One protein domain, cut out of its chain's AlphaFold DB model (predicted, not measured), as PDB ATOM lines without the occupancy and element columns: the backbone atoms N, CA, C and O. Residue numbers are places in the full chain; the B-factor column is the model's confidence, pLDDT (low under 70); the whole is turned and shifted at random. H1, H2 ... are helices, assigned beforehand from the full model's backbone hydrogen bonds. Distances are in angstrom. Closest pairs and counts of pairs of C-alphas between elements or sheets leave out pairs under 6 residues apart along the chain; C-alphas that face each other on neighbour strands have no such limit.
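Overview. This is residues 64 to 103 of the 147 residues of the protein "SPASM domain-containing protein" of Spirochaetales bacterium (UniProt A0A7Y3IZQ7). There is little regular structure here: a long winding stretch with no named element, residues 64 to 87, leads into two short helices, H1 and H2, which follow each other round a corner. The whole is flat, its C-alphas spanning 28 by 22 by 10 A, and compact, with a radius of gyration of the C-alphas of 9.4 A. The printed part has 40 residues; the two named helices, H1 then H2, hold 14 of them, there is no named strand, and the class is all helix.

Arrangement. H1, residues 88 to 94, and H2, residues 96 to 102, are about perpendicular, at 83 degrees. They are close but not clearly touching; their closest C-alphas, those of Tyr 92 and Phe 98, are 5.9 A apart. In H1 and H2 every O i to N i+4 pair is within hydrogen-bond range.

Along the chain. H1 measures 10.0 A from C-alpha 88 at (194.852, 184.080, 150.825) to C-alpha 94. H2 measures 9.9 A and ends with C-alpha 102 at (196.190, 168.120, 150.868).

Size, cuts and confidence. The C-alphas farthest apart, those of Thr 67 and Asp 103, are 27.9 A apart. The link from H1 to H2 is tight. The printed part has no cut, and no printed residue is under 70 in pLDDT.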
ATOM      1  N   VAL A  64     186.189 181.606 148.258       98.12
ATOM      2  CA  VAL A  64     186.082 182.855 149.015       98.12
ATOM      3  C   VAL A  64     184.636 183.320 148.915       98.12
ATOM      4  O   VAL A  64     184.134 183.548 147.814       98.12
ATOM      5  N   SER A  65     183.957 183.429 150.054       97.06
ATOM      6  CA  SER A  65     182.563 183.865 150.105       97.06
ATOM      7  C   SER A  65     182.417 185.347 149.743       97.06
ATOM      8  O   SER A  65     183.386 186.108 149.723       97.06
ATOM      9  N   HIS A  66     181.177 185.804 149.549       96.56
ATOM     10  CA  HIS A  66     180.896 187.225 149.327       96.56
ATOM     11  C   HIS A  66     181.315 188.126 150.510       96.56
ATOM     12  O   HIS A  66     181.505 189.327 150.333       96.56
ATOM     13  N   THR A  67     181.465 187.570 151.722       96.75
ATOM     14  CA  THR A  67     181.985 188.284 152.901       96.75
ATOM     15  C   THR A  67     183.498 188.155 153.054       96.75
ATOM     16  O   THR A  67     184.066 188.721 153.989       96.75
ATOM     17  N   GLY A  68     184.171 187.437 152.157       97.69
ATOM     18  CA  GLY A  68     185.609 187.203 152.189       97.69
ATOM     19  C   GLY A  68     186.054 186.013 153.043       97.69
ATOM     20  O   GLY A  68     187.259 185.828 153.182       97.69
ATOM     21  N   SER A  69     185.137 185.222 153.620       97.88
ATOM     22  CA  SER A  69     185.512 184.004 154.364       97.88
ATOM     23  C   SER A  69     186.112 182.973 153.409       97.88
ATOM     24  O   SER A  69     185.585 182.747 152.317       97.88
ATOM     25  N   ILE A  70     187.234 182.388 153.813       98.62
ATOM     26  CA  ILE A  70     188.006 181.409 153.055       98.62
ATOM     27  C   ILE A  70     187.562 180.019 153.490       98.62
ATOM     28  O   ILE A  70     187.570 179.703 154.674       98.62
ATOM     29  N   GLN A  71     187.213 179.177 152.525       98.38
ATOM     30  CA  GLN A  71     186.693 177.834 152.762       98.38
ATOM     31  C   GLN A  71     187.342 176.830 151.798       98.38
ATOM     32  O   GLN A  71     187.780 177.213 150.707       98.38
ATOM     33  N   PRO A  72     187.386 175.525 152.125       98.00
ATOM     34  CA  PRO A  72     187.914 174.512 151.211       98.00
ATOM     35  C   PRO A  72     187.162 174.424 149.877       98.00
ATOM     36  O   PRO A  72     187.756 174.149 148.836       98.00
ATOM     37  N   SER A  73     185.852 174.659 149.902       97.19
ATOM     38  CA  SER A  73     184.994 174.832 148.731       97.19
ATOM     39  C   SER A  73     183.704 175.538 149.151       97.19
ATOM     40  O   SER A  73     183.413 175.631 150.340       97.19
ATOM     41  N   GLY A  74     182.886 175.971 148.189       95.81
ATOM     42  CA  GLY A  74     181.564 176.546 148.480       95.81
ATOM     43  C   GLY A  74     180.547 175.546 149.053       95.81
ATOM     44  O   GLY A  74     179.423 175.931 149.352       95.81
ATOM     45  N   PHE A  75     180.924 174.271 149.196       95.31
ATOM     46  CA  PHE A  75     180.083 173.210 149.758       95.31
ATOM     47  C   PHE A  75     180.617 172.653 151.089       95.31
ATOM     48  O   PHE A  75     179.983 171.784 151.682       95.31
ATOM     49  N   VAL A  76     181.781 173.120 151.556       96.62
ATOM     50  CA  VAL A  76     182.396 172.712 152.828       96.62
ATOM     51  C   VAL A  76     182.516 173.964 153.700       96.62
ATOM     52  O   VAL A  76     183.488 174.703 153.540       96.62
ATOM     53  N   PRO A  77     181.555 174.236 154.604       94.62
ATOM     54  CA  PRO A  77     181.496 175.487 155.358       94.62
ATOM     55  C   PRO A  77     182.468 175.498 156.554       94.62
ATOM     56  O   PRO A  77     182.083 175.791 157.681       94.62
ATOM     57  N   LEU A  78     183.735 175.156 156.311       96.56
ATOM     58  CA  LEU A  78     184.823 175.268 157.280       96.56
ATOM     59  C   LEU A  78     185.475 176.638 157.123       96.56
ATOM     60  O   LEU A  78     186.107 176.901 156.100       96.56
ATOM     61  N   ASP A  79     185.308 177.502 158.120       95.94
ATOM     62  CA  ASP A  79     185.944 178.816 158.125       95.94
ATOM     63  C   ASP A  79     187.453 178.671 158.354       95.94
ATOM     64  O   ASP A  79     187.896 178.157 159.380       95.94
ATOM     65  N   CYS A  80     188.236 179.096 157.367       97.88
ATOM     66  CA  CYS A  80     189.696 179.072 157.401       97.88
ATOM     67  C   CYS A  80     190.290 180.484 157.543       97.88
ATOM     68  O   CYS A  80     191.494 180.663 157.358       97.88
ATOM     69  N   GLY A  81     189.461 181.496 157.821       97.50
ATOM     70  CA  GLY A  81     189.868 182.895 157.949       97.50
ATOM     71  C   GLY A  81     189.248 183.794 156.881       97.50
ATOM     72  O   GLY A  81     188.324 183.405 156.171       97.50
ATOM     73  N   ASN A  82     189.753 185.023 156.749       98.06
ATOM     74  CA  ASN A  82     189.210 186.016 155.822       98.06
ATOM     75  C   ASN A  82     190.294 186.565 154.891       98.06
ATOM     76  O   ASN A  82     191.390 186.887 155.338       98.06
ATOM     77  N   VAL A  83     189.978 186.752 153.609       97.81
ATOM     78  CA  VAL A  83     190.932 187.283 152.613       97.81
ATOM     79  C   VAL A  83     191.411 188.705 152.895       97.81
ATOM     80  O   VAL A  83     192.382 189.142 152.284       97.81
ATOM     81  N   ARG A  84     190.737 189.442 153.788       97.19
ATOM     82  CA  ARG A  84     191.184 190.773 154.216       97.19
ATOM     83  C   ARG A  84     192.498 190.707 154.991       97.19
ATOM     84  O   ARG A  84     193.336 191.578 154.794       97.19
ATOM     85  N   THR A  85     192.672 189.687 155.831       94.31
ATOM     86  CA  THR A  85     193.872 189.447 156.642       94.31
ATOM     87  C   THR A  85     193.830 188.024 157.223       94.31
ATOM     88  O   THR A  85     192.852 187.689 157.898       94.31
ATOM     89  N   PRO A  86     194.876 187.183 157.061       94.12
ATOM     90  CA  PRO A  86     196.119 187.363 156.289       94.12
ATOM     91  C   PRO A  86     195.938 187.067 154.780       94.12
ATOM     92  O   PRO A  86     194.821 186.856 154.310       94.12
ATOM     93  N   ALA A  87     197.024 187.070 153.994       97.31
ATOM     94  CA  ALA A  87     196.953 186.818 152.553       97.31
ATOM     95  C   ALA A  87     196.380 185.421 152.240       97.31
ATOM     96  O   ALA A  87     196.759 184.423 152.853       97.31
ATOM     97  N   LEU A  88     195.517 185.331 151.220       98.12
ATOM     98  CA  LEU A  88     194.852 184.080 150.825       98.12
ATOM     99  C   LEU A  88     195.838 182.926 150.584       98.12
ATOM    100  O   LEU A  88     195.579 181.789 150.972       98.12
ATOM    101  N   ALA A  89     196.977 183.216 149.951       97.75
ATOM    102  CA  ALA A  89     197.996 182.211 149.669       97.75
ATOM    103  C   ALA A  89     198.619 181.628 150.948       97.75
ATOM    104  O   ALA A  89     198.941 180.441 150.975       97.75
ATOM    105  N   ASP A  90     198.757 182.434 152.003       98.19
ATOM    106  CA  ASP A  90     199.290 181.980 153.288       98.19
ATOM    107  C   ASP A  90     198.279 181.090 154.003       98.19
ATOM    108  O   ASP A  90     198.645 180.014 154.476       98.19
ATOM    109  N   VAL A  91     197.000 181.483 154.003       98.25
ATOM    110  CA  VAL A  91     195.908 180.655 154.538       98.25
ATOM    111  C   VAL A  91     195.862 179.308 153.818       98.25
ATOM    112  O   VAL A  91     195.913 178.263 154.462       98.25
ATOM    113  N   TYR A  92     195.838 179.313 152.485       97.88
ATOM    114  CA  TYR A  92     195.743 178.090 151.688       97.88
ATOM    115  C   TYR A  92     196.926 177.132 151.906       97.88
ATOM    116  O   TYR A  92     196.749 175.917 151.895       97.88
ATOM    117  N   ARG A  93     198.144 177.653 152.110       97.19
ATOM    118  CA  ARG A  93     199.345 176.822 152.311       97.19
ATOM    119  C   ARG A  93     199.511 176.334 153.746       97.19
ATOM    120  O   ARG A  93     200.040 175.242 153.950       97.19
ATOM    121  N   ASN A  94     199.108 177.140 154.728       97.75
ATOM    122  CA  ASN A  94     199.515 176.936 156.118       97.75
ATOM    123  C   ASN A  94     198.367 176.604 157.074       97.75
ATOM    124  O   ASN A  94     198.635 175.996 158.109       97.75
ATOM    125  N   HIS A  95     197.116 176.951 156.759       98.25
ATOM    126  CA  HIS A  95     195.990 176.642 157.639       98.25
ATOM    127  C   HIS A  95     195.799 175.125 157.763       98.25
ATOM    128  O   HIS A  95     195.847 174.395 156.767       98.25
ATOM    129  N   GLN A  96     195.549 174.658 158.988       98.31
ATOM    130  CA  GLN A  96     195.501 173.234 159.330       98.31
ATOM    131  C   GLN A  96     194.540 172.452 158.422       98.31
ATOM    132  O   GLN A  96     194.941 171.463 157.820       98.31
ATOM    133  N   THR A  97     193.325 172.967 158.208       98.19
ATOM    134  CA  THR A  97     192.315 172.343 157.335       98.19
ATOM    135  C   THR A  97     192.811 172.100 155.908       98.19
ATOM    136  O   THR A  97     192.578 171.028 155.355       98.19
ATOM    137  N   PHE A  98     193.512 173.059 155.294       98.25
ATOM    138  CA  PHE A  98     194.048 172.865 153.944       98.25
ATOM    139  C   PHE A  98     195.195 171.858 153.947       98.25
ATOM    140  O   PHE A  98     195.233 170.979 153.091       98.25
ATOM    141  N   ARG A  99     196.091 171.919 154.939       98.19
ATOM    142  CA  ARG A  99     197.171 170.931 155.091       98.19
ATOM    143  C   ARG A  99     196.627 169.515 155.270       98.19
ATOM    144  O   ARG A  99     197.195 168.581 154.717       98.19
ATOM    145  N   ASP A 100     195.529 169.365 156.003       97.94
ATOM    146  CA  ASP A 100     194.852 168.085 156.197       97.94
ATOM    147  C   ASP A 100     194.209 167.571 154.906       97.94
ATOM    148  O   ASP A 100     194.369 166.405 154.562       97.94
ATOM    149  N   LEU A 101     193.539 168.441 154.147       97.12
ATOM    150  CA  LEU A 101     192.897 168.079 152.878       97.12
ATOM    151  C   LEU A 101     193.894 167.796 151.740       97.12
ATOM    152  O   LEU A 101     193.574 167.042 150.818       97.12
ATOM    153  N   LEU A 102     195.089 168.390 151.795       95.12
ATOM    154  CA  LEU A 102     196.190 168.120 150.868       95.12
ATOM    155  C   LEU A 102     196.882 166.780 151.151       95.12
ATOM    156  O   LEU A 102     197.400 166.150 150.228       95.12
ATOM    157  N   ASP A 103     196.890 166.341 152.409       96.12
ATOM    158  CA  ASP A 103     197.532 165.107 152.844       96.12
ATOM    159  C   ASP A 103     196.547 163.931 152.816       96.12
ATOM    160  O   ASP A 103     195.849 163.625 153.783       96.12
TER     161      ASP A 103